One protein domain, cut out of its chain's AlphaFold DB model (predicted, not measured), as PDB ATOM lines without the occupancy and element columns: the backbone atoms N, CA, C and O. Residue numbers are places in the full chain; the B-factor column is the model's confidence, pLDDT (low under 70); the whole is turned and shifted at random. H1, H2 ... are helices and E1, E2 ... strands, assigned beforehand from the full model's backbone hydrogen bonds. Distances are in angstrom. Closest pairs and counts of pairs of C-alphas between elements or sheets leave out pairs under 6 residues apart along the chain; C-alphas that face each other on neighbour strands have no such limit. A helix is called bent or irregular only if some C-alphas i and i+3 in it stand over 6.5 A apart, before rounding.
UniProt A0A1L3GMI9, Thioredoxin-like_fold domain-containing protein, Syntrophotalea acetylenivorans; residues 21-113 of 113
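This is residues 21 to 113 of the 113 residues of the protein "Thioredoxin-like_fold domain-containing protein" of Syntrophotalea acetylenivorans (UniProt A0A1L3GMI9). Two parallel strands side by side, E1 and E2, make a narrow ribbon with the long helix H1 over one face, and at the end where the strands finish, three shorter helices, H2, H3 and H4, cluster as a head. The printed part has 93 residues with four named helices and two named strands, in the order E1, H1, E2, H2, H3, H4; the class is mixed. It is compact, with a radius of gyration of the C-alphas of 13.4 A, and spans 39 by 27 by 19 A.

E1, residues 27 to 33, and E2, residues 58 to 64, are parallel neighbours at 25 degrees; N 31 and O 61 are within hydrogen-bond range at 2.9 A, as are N 63 and O 31 at 2.8 A. With H1, residues 38 to 53, they form a strand-helix-strand unit, two parallel strands joined through a helix, with a right-handed crossover. H1 has a kink of 28 degrees near residue 45 and is only just irregular, C-alphas 42 and 45 being 6.8 A apart. H2, residues 73 to 84, and H3, residues 89 to 98, form a helical hairpin: they touch at a shallow tilt of 31 degrees, opposite ways, closest at the C-alphas of Ala 83 and Phe 89, 4.9 A. H4, residues 105 to 112, touches H2 at a shallow tilt of 23 degrees, the same way, closest at the C-alphas of Ala 76 and Ile 108, 6.2 A. H3 is the hub: it also touches H4, closest at the C-alphas of Leu 92 and Ala 112, 6.4 A, and only just touches residues 41 to 44 of H1, with 3 pairs of C-alphas within 8 A, the closest being Ala 41 and Phe 97, 5.5 A. H1 and H4 are apart. In H2, H3 and H4 every O i to N i+4 pair is within hydrogen-bond range; in H1, 10 of 12 are.

E1 begins at C-alpha 27 (-9.687, 139.559, 367.158) and is 18.8 A long; H1 is 23.9 A, E2 19.5 A, H2 16.4 A, H3 14.3 A and H4 10.7 A. H4 ends at C-alpha 112 (5.992, 158.960, 385.508).

The two C-alphas farthest apart, those of Pro 26 and Gln 106, are 40.1 A apart. The printed part has no cut and no long link, and no printed residue is under 70 in pLDDT.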
ATOM      1  N   GLY A  21      -0.556 142.012 372.938       95.94
ATOM      2  CA  GLY A  21      -0.796 140.859 372.069       95.94
ATOM      3  C   GLY A  21      -0.173 141.012 370.682       95.94
ATOM      4  O   GLY A  21       0.699 141.852 370.463       95.94
ATOM      5  N   ALA A  22      -0.594 140.166 369.741       95.44
ATOM      6  CA  ALA A  22      -0.051 140.186 368.384       95.44
ATOM      7  C   ALA A  22      -0.614 141.376 367.578       95.44
ATOM      8  O   ALA A  22      -1.828 141.579 367.595       95.44
ATOM      9  N   PRO A  23       0.210 142.134 366.829       94.50
ATOM     10  CA  PRO A  23      -0.274 143.255 366.011       94.50
ATOM     11  C   PRO A  23      -1.355 142.840 364.996       94.50
ATOM     12  O   PRO A  23      -2.365 143.531 364.843       94.50
ATOM     13  N   GLU A  24      -1.163 141.660 364.398       95.00
ATOM     14  CA  GLU A  24      -2.006 141.068 363.351       95.00
ATOM     15  C   GLU A  24      -3.056 140.086 363.896       95.00
ATOM     16  O   GLU A  24      -3.543 139.218 363.169       95.00
ATOM     17  N   ALA A  25      -3.383 140.160 365.192       97.19
ATOM     18  CA  ALA A  25      -4.372 139.255 365.761       97.19
ATOM     19  C   ALA A  25      -5.750 139.469 365.091       97.19
ATOM     20  O   ALA A  25      -6.195 140.612 364.968       97.19
ATOM     21  N   PRO A  26      -6.458 138.396 364.692       96.81
ATOM     22  CA  PRO A  26      -7.744 138.489 364.000       96.81
ATOM     23  C   PRO A  26      -8.875 139.044 364.877       96.81
ATOM     24  O   PRO A  26      -9.907 139.454 364.348       96.81
ATOM     25  N   ILE A  27      -8.714 139.027 366.203       96.62
ATOM     26  CA  ILE A  27      -9.687 139.559 367.158       96.62
ATOM     27  C   ILE A  27      -9.050 140.720 367.911       96.62
ATOM     28  O   ILE A  27      -8.027 140.563 368.579       96.62
ATOM     29  N   GLU A  28      -9.700 141.877 367.851       95.94
ATOM     30  CA  GLU A  28      -9.313 143.070 368.593       95.94
ATOM     31  C   GLU A  28     -10.385 143.414 369.629       95.94
ATOM     32  O   GLU A  28     -11.569 143.505 369.304       95.94
ATOM     33  N   ILE A  29      -9.974 143.607 370.882       96.06
ATOM     34  CA  ILE A  29     -10.857 144.017 371.977       96.06
ATOM     35  C   ILE A  29     -10.430 145.413 372.423       96.06
ATOM     36  O   ILE A  29      -9.316 145.604 372.914       96.06
ATOM     37  N   ALA A  30     -11.326 146.385 372.263       96.00
ATOM     38  CA  ALA A  30     -11.128 147.732 372.776       96.00
ATOM     39  C   ALA A  30     -11.575 147.823 374.235       96.00
ATOM     40  O   ALA A  30     -12.757 147.665 374.541       96.00
ATOM     41  N   VAL A  31     -10.624 148.098 375.124       96.56
ATOM     42  CA  VAL A  31     -10.857 148.250 376.561       96.56
ATOM     43  C   VAL A  31     -10.917 149.736 376.887       96.56
ATOM     44  O   VAL A  31      -9.920 150.438 376.751       96.56
ATOM     45  N   PHE A  32     -12.089 150.214 377.300       97.06
ATOM     46  CA  PHE A  32     -12.276 151.571 377.809       97.06
ATOM     47  C   PHE A  32     -12.145 151.544 379.322       97.06
ATOM     48  O   PHE A  32     -13.012 150.987 379.992       97.06
ATOM     49  N   ASP A  33     -11.071 152.127 379.839       97.81
ATOM     50  CA  ASP A  33     -10.679 151.935 381.231       97.81
ATOM     51  C   ASP A  33     -10.258 153.238 381.910       97.81
ATOM     52  O   ASP A  33      -9.843 154.218 381.281       97.81
ATOM     53  N   ASP A  34     -10.364 153.211 383.232       98.62
ATOM     54  CA  ASP A  34     -10.113 154.324 384.132       98.62
ATOM     55  C   ASP A  34      -9.118 153.891 385.216       98.62
ATOM     56  O   ASP A  34      -9.373 152.943 385.962       98.62
ATOM     57  N   PHE A  35      -8.007 154.620 385.333       98.62
ATOM     58  CA  PHE A  35      -6.917 154.300 386.255       98.62
ATOM     59  C   PHE A  35      -7.253 154.429 387.751       98.62
ATOM     60  O   PHE A  35      -6.497 153.910 388.562       98.62
ATOM     61  N   GLU A  36      -8.348 155.083 388.151       98.56
ATOM     62  CA  GLU A  36      -8.827 155.113 389.550       98.56
ATOM     63  C   GLU A  36      -9.978 154.121 389.804       98.56
ATOM     64  O   GLU A  36     -10.391 153.912 390.948       98.56
ATOM     65  N   CYS A  37     -10.511 153.477 388.763       98.56
ATOM     66  CA  CYS A  37     -11.642 152.573 388.910       98.56
ATOM     67  C   CYS A  37     -11.216 151.212 389.480       98.56
ATOM     68  O   CYS A  37     -10.478 150.443 388.862       98.56
ATOM     69  N   SER A  38     -11.779 150.849 390.634       98.12
ATOM     70  CA  SER A  38     -11.490 149.573 391.305       98.12
ATOM     71  C   SER A  38     -11.946 148.333 390.528       98.12
ATOM     72  O   SER A  38     -11.447 147.232 390.767       98.12
ATOM     73  N   TYR A  39     -12.918 148.462 389.620       97.88
ATOM     74  CA  TYR A  39     -13.324 147.371 388.728       97.88
ATOM     75  C   TYR A  39     -12.346 147.220 387.558       97.88
ATOM     76  O   TYR A  39     -11.953 146.095 387.265       97.88
ATOM     77  N   CYS A  40     -11.894 148.333 386.971       98.12
ATOM     78  CA  CYS A  40     -10.868 148.355 385.926       98.12
ATOM     79  C   CYS A  40      -9.560 147.729 386.433       98.12
ATOM     80  O   CYS A  40      -9.059 146.771 385.850       98.12
ATOM     81  N   ALA A  41      -9.086 148.148 387.612       98.00
ATOM     82  CA  ALA A  41      -7.887 147.577 388.235       98.00
ATOM     83  C   ALA A  41      -7.991 146.055 388.455       98.00
ATOM     84  O   ALA A  41      -7.034 145.316 388.226       98.00
ATOM     85  N   ARG A  42      -9.172 145.554 388.847       97.38
ATOM     86  CA  ARG A  42      -9.426 144.110 389.004       97.38
ATOM     87  C   ARG A  42      -9.517 143.350 387.680       97.38
ATOM     88  O   ARG A  42      -9.374 142.130 387.695       97.38
ATOM     89  N   ALA A  43      -9.751 144.031 386.562       97.25
ATOM     90  CA  ALA A  43      -9.793 143.421 385.238       97.25
ATOM     91  C   ALA A  43      -8.395 143.227 384.625       97.25
ATOM     92  O   ALA A  43      -8.223 142.343 383.786       97.25
ATOM     93  N   VAL A  44      -7.376 143.969 385.079       96.81
ATOM     94  CA  VAL A  44      -6.004 143.887 384.539       96.81
ATOM     95  C   VAL A  44      -5.446 142.452 384.503       96.81
ATOM     96  O   VAL A  44      -4.935 142.051 383.454       96.81
ATOM     97  N   PRO A  45      -5.564 141.622 385.561       97.00
ATOM     98  CA  PRO A  45      -5.111 140.232 385.496       97.00
ATOM     99  C   PRO A  45      -5.895 139.383 384.485       97.00
ATOM    100  O   PRO A  45      -5.321 138.501 383.852       97.00
ATOM    101  N   LEU A  46      -7.187 139.668 384.284       96.62
ATOM    102  CA  LEU A  46      -8.018 138.960 383.304       96.62
ATOM    103  C   LEU A  46      -7.565 139.264 381.874       96.62
ATOM    104  O   LEU A  46      -7.537 138.369 381.035       96.62
ATOM    105  N   PHE A  47      -7.155 140.501 381.592       95.75
ATOM    106  CA  PHE A  47      -6.585 140.872 380.295       95.75
ATOM    107  C   PHE A  47      -5.305 140.089 379.990       95.75
ATOM    108  O   PHE A  47      -5.158 139.561 378.885       95.75
ATOM    109  N   LYS A  48      -4.418 139.946 380.985       95.00
ATOM    110  CA  LYS A  48      -3.209 139.114 380.874       95.00
ATOM    111  C   LYS A  48      -3.583 137.655 380.592       95.00
ATOM    112  O   LYS A  48      -3.115 137.086 379.609       95.00
ATOM    113  N   GLN A  49      -4.532 137.107 381.351       97.44
ATOM    114  CA  GLN A  49      -5.031 135.745 381.150       97.44
ATOM    115  C   GLN A  49      -5.629 135.525 379.745       97.44
ATOM    116  O   GLN A  49      -5.397 134.480 379.138       97.44
ATOM    117  N   VAL A  50      -6.389 136.482 379.201       97.19
ATOM    118  CA  VAL A  50      -6.951 136.395 377.839       97.19
ATOM    119  C   VAL A  50      -5.840 136.311 376.793       97.19
ATOM    120  O   VAL A  50      -5.898 135.459 375.907       97.19
ATOM    121  N   LEU A  51      -4.818 137.160 376.901       97.12
ATOM    122  CA  LEU A  51      -3.683 137.159 375.975       97.12
ATOM    123  C   LEU A  51      -2.886 135.850 376.040       97.12
ATOM    124  O   LEU A  51      -2.495 135.322 374.999       97.12
ATOM    125  N   GLU A  52      -2.691 135.307 377.243       97.25
ATOM    126  CA  GLU A  52      -2.014 134.024 377.473       97.25
ATOM    127  C   GLU A  52      -2.825 132.828 376.960       97.25
ATOM    128  O   GLU A  52      -2.267 131.892 376.391       97.25
ATOM    129  N   THR A  53      -4.150 132.863 377.122       98.12
ATOM    130  CA  THR A  53      -5.055 131.782 376.692       98.12
ATOM    131  C   THR A  53      -5.199 131.731 375.169       98.12
ATOM    132  O   THR A  53      -5.384 130.658 374.590       98.12
ATOM    133  N   TYR A  54      -5.105 132.883 374.500       97.38
ATOM    134  CA  TYR A  54      -5.325 133.023 373.059       97.38
ATOM    135  C   TYR A  54      -4.114 133.648 372.338       97.38
ATOM    136  O   TYR A  54      -4.254 134.684 371.672       97.38
ATOM    137  N   PRO A  55      -2.925 133.017 372.408       96.56
ATOM    138  CA  PRO A  55      -1.701 133.577 371.851       96.56
ATOM    139  C   PRO A  55      -1.832 133.755 370.336       96.56
ATOM    140  O   PRO A  55      -2.301 132.867 369.621       96.56
ATOM    141  N   GLY A  56      -1.459 134.937 369.842       96.94
ATOM    142  CA  GLY A  56      -1.554 135.295 368.421       96.94
ATOM    143  C   GLY A  56      -2.976 135.531 367.897       96.94
ATOM    144  O   GLY A  56      -3.132 135.931 366.746       96.94
ATOM    145  N   LYS A  57      -4.013 135.300 368.713       98.12
ATOM    146  CA  LYS A  57      -5.417 135.392 368.285       98.12
ATOM    147  C   LYS A  57      -6.125 136.648 368.777       98.12
ATOM    148  O   LYS A  57      -7.028 137.117 368.092       98.12
ATOM    149  N   VAL A  58      -5.709 137.185 369.924       98.06
ATOM    150  CA  VAL A  58      -6.303 138.381 370.530       98.06
ATOM    151  C   VAL A  58      -5.282 139.512 370.633       98.06
ATOM    152  O   VAL A  58      -4.128 139.298 371.008       98.06
ATOM    153  N   LYS A  59      -5.746 140.723 370.326       97.06
ATOM    154  CA  LYS A  59      -5.077 141.997 370.583       97.06
ATOM    155  C   LYS A  59      -5.974 142.855 371.471       97.06
ATOM    156  O   LYS A  59      -7.152 143.036 371.165       97.06
ATOM    157  N   LEU A  60      -5.430 143.385 372.559       97.56
ATOM    158  CA  LEU A  60      -6.146 144.304 373.446       97.56
ATOM    159  C   LEU A  60      -5.679 145.725 373.166       97.56
ATOM    160  O   LEU A  60      -4.495 146.004 373.336       97.56
ATOM    161  N   VAL A  61      -6.582 146.615 372.755       97.19
ATOM    162  CA  VAL A  61      -6.286 148.043 372.551       97.19
ATOM    163  C   VAL A  61      -6.844 148.847 373.719       97.19
ATOM    164  O   VAL A  61      -8.015 148.702 374.075       97.19
ATOM    165  N   PHE A  62      -6.021 149.699 374.326       97.44
ATOM    166  CA  PHE A  62      -6.416 150.452 375.514       97.44
ATOM    167  C   PHE A  62      -6.925 151.852 375.173       97.44
ATOM    168  O   PHE A  62      -6.247 152.640 374.518       97.44
ATOM    169  N   LYS A  63      -8.109 152.209 375.664       96.69
ATOM    170  CA  LYS A  63      -8.722 153.528 375.506       96.69
ATOM    171  C   LYS A  63      -8.917 154.170 376.874       96.69
ATOM    172  O   LYS A  63      -9.739 153.729 377.666       96.69
ATOM    173  N   ASN A  64      -8.196 155.264 377.117       97.12
ATOM    174  CA  ASN A  64      -8.407 156.099 378.296       97.12
ATOM    175  C   ASN A  64      -9.867 156.585 378.360       97.12
ATOM    176  O   ASN A  64     -10.323 157.282 377.450       97.12
ATOM    177  N   PHE A  65     -10.570 156.262 379.444       97.69
ATOM    178  CA  PHE A  65     -11.951 156.673 379.691       97.69
ATOM    179  C   PHE A  65     -12.119 157.206 381.126       97.69
ATOM    180  O   PHE A  65     -12.767 156.571 381.955       97.69
ATOM    181  N   PRO A  66     -11.515 158.367 381.448       97.88
ATOM    182  CA  PRO A  66     -11.537 158.900 382.804       97.88
ATOM    183  C   PRO A  66     -12.949 159.334 383.208       97.88
ATOM    184  O   PRO A  66     -13.531 160.246 382.612       97.88
ATOM    185  N   LEU A  67     -13.499 158.697 384.239       97.94
ATOM    186  CA  LEU A  67     -14.830 158.970 384.761       97.94
ATOM    187  C   LEU A  67     -14.821 160.258 385.587       97.94
ATOM    188  O   LEU A  67     -13.950 160.481 386.422       97.94
ATOM    189  N   GLY A  68     -15.844 161.100 385.418       97.44
ATOM    190  CA  GLY A  68     -15.913 162.403 386.097       97.44
ATOM    191  C   GLY A  68     -15.973 162.334 387.630       97.44
ATOM    192  O   GLY A  68     -15.653 163.312 388.298       97.44
ATOM    193  N   MET A  69     -16.358 161.184 388.191       97.69
ATOM    194  CA  MET A  69     -16.371 160.934 389.640       97.69
ATOM    195  C   MET A  69     -14.987 160.606 390.221       97.69
ATOM    196  O   MET A  69     -14.819 160.615 391.439       97.69
ATOM    197  N   HIS A  70     -14.003 160.323 389.370       98.31
ATOM    198  CA  HIS A  70     -12.643 159.986 389.760       98.31
ATOM    199  C   HIS A  70     -11.734 161.209 389.600       98.31
ATOM    200  O   HIS A  70     -11.406 161.647 388.493       98.31
ATOM    201  N   LYS A  71     -11.376 161.808 390.740       98.31
ATOM    202  CA  LYS A  71     -10.737 163.130 390.830       98.31
ATOM    203  C   LYS A  71      -9.417 163.222 390.055       98.31
ATOM    204  O   LYS A  71      -9.123 164.271 389.485       98.31
ATOM    205  N   ASN A  72      -8.613 162.168 390.065       98.50
ATOM    206  CA  ASN A  72      -7.270 162.123 389.488       98.50
ATOM    207  C   ASN A  72      -7.195 161.301 388.195       98.50
ATOM    208  O   ASN A  72      -6.165 161.335 387.522       98.50
ATOM    209  N   SER A  73      -8.269 160.621 387.794       98.12
ATOM    210  CA  SER A  73      -8.292 159.759 386.612       98.12
ATOM    211  C   SER A  73      -7.903 160.493 385.329       98.12
ATOM    212  O   SER A  73      -7.085 160.015 384.544       98.12
ATOM    213  N   ARG A  74      -8.390 161.728 385.145       98.38
ATOM    214  CA  ARG A  74      -7.995 162.555 383.993       98.38
ATOM    215  C   ARG A  74      -6.500 162.888 383.996       98.38
ATOM    216  O   ARG A  74      -5.885 162.916 382.930       98.38
ATOM    217  N   ALA A  75      -5.915 163.141 385.166       98.50
ATOM    218  CA  ALA A  75      -4.485 163.405 385.290       98.50
ATOM    219  C   ALA A  75      -3.667 162.139 384.984       98.50
ATOM    220  O   ALA A  75      -2.724 162.207 384.199       98.50
ATOM    221  N   ALA A  76      -4.086 160.982 385.502       98.69
ATOM    222  CA  ALA A  76      -3.459 159.691 385.220       98.69
ATOM    223  C   ALA A  76      -3.522 159.333 383.726       98.69
ATOM    224  O   ALA A  76      -2.502 159.005 383.124       98.69
ATOM    225  N   ALA A  77      -4.685 159.505 383.089       98.50
ATOM    226  CA  ALA A  77      -4.854 159.316 381.649       98.50
ATOM    227  C   ALA A  77      -3.950 160.248 380.824       98.50
ATOM    228  O   ALA A  77      -3.368 159.840 379.820       98.50
ATOM    229  N   THR A  78      -3.797 161.502 381.259       98.38
ATOM    230  CA  THR A  78      -2.899 162.468 380.608       98.38
ATOM    231  C   THR A  78      -1.436 162.031 380.721       98.38
ATOM    232  O   THR A  78      -0.712 162.083 379.727       98.38
ATOM    233  N   ALA A  79      -1.013 161.550 381.893       98.56
ATOM    234  CA  ALA A  79       0.329 161.008 382.096       98.56
ATOM    235  C   ALA A  79       0.575 159.766 381.223       98.56
ATOM    236  O   ALA A  79       1.602 159.684 380.552       98.56
ATOM    237  N   ALA A  80      -0.397 158.854 381.135       98.44
ATOM    238  CA  ALA A  80      -0.320 157.680 380.270       98.44
ATOM    239  C   ALA A  80      -0.137 158.060 378.787       98.44
ATOM    240  O   ALA A  80       0.754 157.536 378.121       98.44
ATOM    241  N   LEU A  81      -0.900 159.036 378.280       97.69
ATOM    242  CA  LEU A  81      -0.733 159.556 376.913       97.69
ATOM    243  C   LEU A  81       0.632 160.234 376.694       97.69
ATOM    244  O   LEU A  81       1.198 160.164 375.603       97.69
ATOM    245  N   ALA A  82       1.183 160.899 377.710       98.00
ATOM    246  CA  ALA A  82       2.530 161.458 377.635       98.00
ATOM    247  C   ALA A  82       3.606 160.357 377.609       98.00
ATOM    248  O   ALA A  82       4.586 160.481 376.871       98.00
ATOM    249  N   ALA A  83       3.421 159.274 378.366       98.25
ATOM    250  CA  ALA A  83       4.317 158.121 378.365       98.25
ATOM    251  C   ALA A  83       4.246 157.329 377.051       98.25
ATOM    252  O   ALA A  83       5.271 156.843 376.576       98.25
ATOM    253  N   GLU A  84       3.079 157.251 376.406       97.38
ATOM    254  CA  GLU A  84       2.931 156.688 375.057       97.38
ATOM    255  C   GLU A  84       3.856 157.370 374.049       97.38
ATOM    256  O   GLU A  84       4.598 156.694 373.337       97.38
ATOM    257  N   ARG A  85       3.897 158.709 374.051       96.81
ATOM    258  CA  ARG A  85       4.793 159.490 373.178       96.81
ATOM    259  C   ARG A  85       6.279 159.229 373.434       96.81
ATOM    260  O   ARG A  85       7.107 159.586 372.604       96.81
ATOM    261  N   GLN A  86       6.606 158.620 374.568       97.44
ATOM    262  CA  GLN A  86       7.959 158.252 374.982       97.44
ATOM    263  C   GLN A  86       8.219 156.740 374.860       97.44
ATOM    264  O   GLN A  86       9.271 156.269 375.286       97.44
ATOM    265  N   GLY A  87       7.272 155.960 374.321       96.44
ATOM    266  CA  GLY A  87       7.383 154.501 374.222       96.44
ATOM    267  C   GLY A  87       7.256 153.763 375.561       96.44
ATOM    268  O   GLY A  87       7.603 152.589 375.650       96.44
ATOM    269  N   LYS A  88       6.758 154.433 376.607       97.75
ATOM    270  CA  LYS A  88       6.680 153.935 377.990       97.75
ATOM    271  C   LYS A  88       5.242 153.770 378.497       97.75
ATOM    272  O   LYS A  88       5.011 153.777 379.703       97.75
ATOM    273  N   PHE A  89       4.269 153.612 377.596       98.12
ATOM    274  CA  PHE A  89       2.861 153.472 377.980       98.12
ATOM    275  C   PHE A  89       2.631 152.306 378.954       98.12
ATOM    276  O   PHE A  89       2.091 152.521 380.030       98.12
ATOM    277  N   TRP A  90       3.060 151.091 378.595       97.94
ATOM    278  CA  TRP A  90       2.792 149.882 379.383       97.94
ATOM    279  C   TRP A  90       3.456 149.868 380.769       97.94
ATOM    280  O   TRP A  90       2.765 149.550 381.733       97.94
ATOM    281  N   PRO A  91       4.729 150.289 380.918       98.06
ATOM    282  CA  PRO A  91       5.321 150.472 382.241       98.06
ATOM    283  C   PRO A  91       4.514 151.414 383.144       98.06
ATOM    284  O   PRO A  91       4.222 151.066 384.286       98.06
ATOM    285  N   LEU A  92       4.098 152.583 382.636       98.69
ATOM    286  CA  LEU A  92       3.305 153.521 383.435       98.69
ATOM    287  C   LEU A  92       1.880 153.005 383.684       98.69
ATOM    288  O   LEU A  92       1.339 153.203 384.766       98.69
ATOM    289  N   TYR A  93       1.276 152.328 382.709       98.50
ATOM    290  CA  TYR A  93      -0.023 151.669 382.845       98.50
ATOM    291  C   TYR A  93      -0.041 150.710 384.041       98.50
ATOM    292  O   TYR A  93      -0.951 150.796 384.868       98.50
ATOM    293  N   ASP A  94       0.963 149.830 384.150       98.19
ATOM    294  CA  ASP A  94       1.039 148.849 385.237       98.19
ATOM    295  C   ASP A  94       1.175 149.577 386.585       98.19
ATOM    296  O   ASP A  94       0.385 149.336 387.498       98.19
ATOM    297  N   LEU A  95       2.078 150.561 386.675       98.62
ATOM    298  CA  LEU A  95       2.283 151.367 387.883       98.62
ATOM    299  C   LEU A  95       1.027 152.133 388.323       98.62
ATOM    300  O   LEU A  95       0.719 152.191 389.518       98.62
ATOM    301  N   LEU A  96       0.293 152.731 387.381       98.75
ATOM    302  CA  LEU A  96      -0.945 153.453 387.671       98.75
ATOM    303  C   LEU A  96      -2.013 152.508 388.229       98.75
ATOM    304  O   LEU A  96      -2.634 152.835 389.240       98.75
ATOM    305  N   PHE A  97      -2.198 151.329 387.627       98.50
ATOM    306  CA  PHE A  97      -3.184 150.358 388.100       98.50
ATOM    307  C   PHE A  97      -2.792 149.682 389.416       98.50
ATOM    308  O   PHE A  97      -3.660 149.464 390.262       98.50
ATOM    309  N   GLU A  98      -1.508 149.421 389.653       98.25
ATOM    310  CA  GLU A  98      -1.007 148.956 390.954       98.25
ATOM    311  C   GLU A  98      -1.284 149.962 392.084       98.25
ATOM    312  O   GLU A  98      -1.439 149.582 393.247       98.25
ATOM    313  N   ASN A  99      -1.393 151.248 391.740       98.62
ATOM    314  CA  ASN A  99      -1.608 152.347 392.675       98.62
ATOM    315  C   ASN A  99      -2.989 153.012 392.537       98.62
ATOM    316  O   ASN A  99      -3.165 154.113 393.062       98.62
ATOM    317  N   TYR A 100      -3.972 152.359 391.899       98.38
ATOM    318  CA  TYR A 100      -5.268 152.963 391.530       98.38
ATOM    319  C   TYR A 100      -5.974 153.687 392.693       98.38
ATOM    320  O   TYR A 100      -6.595 154.728 392.509       98.38
ATOM    321  N   ASN A 101      -5.850 153.163 393.919       97.94
ATOM    322  CA  ASN A 101      -6.485 153.695 395.129       97.94
ATOM    323  C   ASN A 101      -5.651 154.750 395.880       97.94
ATOM    324  O   ASN A 101      -6.057 155.210 396.947       97.94
ATOM    325  N   LYS A 102      -4.473 155.102 395.361       98.31
ATOM    326  CA  LYS A 102      -3.524 156.059 395.952       98.31
ATOM    327  C   LYS A 102      -3.173 157.200 394.999       98.31
ATOM    328  O   LYS A 102      -2.328 158.032 395.340       98.31
ATOM    329  N   LEU A 103      -3.788 157.240 393.817       98.62
ATOM    330  CA  LEU A 103      -3.499 158.258 392.821       98.62
ATOM    331  C   LEU A 103      -3.838 159.651 393.357       98.62
ATOM    332  O   LEU A 103      -4.869 159.903 393.976       98.62
ATOM    333  N   ASN A 104      -2.903 160.560 393.131       98.50
ATOM    334  CA  ASN A 104      -2.998 161.994 393.352       98.50
ATOM    335  C   ASN A 104      -1.930 162.656 392.457       98.50
ATOM    336  O   ASN A 104      -1.083 161.935 391.918       98.50
ATOM    337  N   PRO A 105      -1.928 163.988 392.274       97.94
ATOM    338  CA  PRO A 105      -0.993 164.636 391.354       97.94
ATOM    339  C   PRO A 105       0.483 164.317 391.636       97.94
ATOM    340  O   PRO A 105       1.227 164.022 390.707       97.94
ATOM    341  N   GLN A 106       0.879 164.301 392.913       98.31
ATOM    342  CA  GLN A 106       2.240 163.981 393.343       98.31
ATOM    343  C   GLN A 106       2.602 162.528 393.005       98.31
ATOM    344  O   GLN A 106       3.613 162.277 392.362       98.31
ATOM    345  N   LYS A 107       1.746 161.567 393.375       98.62
ATOM    346  CA  LYS A 107       1.972 160.144 393.091       98.62
ATOM    347  C   LYS A 107       2.046 159.877 391.587       98.62
ATOM    348  O   LYS A 107       2.900 159.122 391.159       98.62
ATOM    349  N   ILE A 108       1.182 160.500 390.784       98.62
ATOM    350  CA  ILE A 108       1.207 160.344 389.322       98.62
ATOM    351  C   ILE A 108       2.535 160.847 388.746       98.62
ATOM    352  O   ILE A 108       3.092 160.184 387.879       98.62
ATOM    353  N   HIS A 109       3.047 161.978 389.239       97.81
ATOM    354  CA  HIS A 109       4.356 162.488 388.835       97.81
ATOM    355  C   HIS A 109       5.479 161.517 389.213       97.81
ATOM    356  O   HIS A 109       6.274 161.160 388.357       97.81
ATOM    357  N   GLU A 110       5.499 161.030 390.458       98.31
ATOM    358  CA  GLU A 110       6.491 160.052 390.938       98.31
ATOM    359  C   GLU A 110       6.511 158.760 390.112       98.31
ATOM    360  O   GLU A 110       7.568 158.174 389.918       98.31
ATOM    361  N   LEU A 111       5.353 158.291 389.637       98.44
ATOM    362  CA  LEU A 111       5.268 157.088 388.804       98.44
ATOM    363  C   LEU A 111       5.701 157.329 387.347       98.44
ATOM    364  O   LEU A 111       5.954 156.363 386.631       98.44
ATOM    365  N   ALA A 112       5.721 158.585 386.894       95.88
ATOM    366  CA  ALA A 112       5.992 158.960 385.508       95.88
ATOM    367  C   ALA A 112       7.462 159.339 385.230       95.88
ATOM    368  O   ALA A 112       7.794 159.576 384.065       95.88
ATOM    369  N   GLU A 113       8.311 159.404 386.261       87.06
ATOM    370  CA  GLU A 113       9.772 159.586 386.151       87.06
ATOM    371  C   GLU A 113      10.487 158.284 385.742       87.06
ATOM    372  O   GLU A 113      11.331 158.340 384.810       87.06
TER     373      GLU A 113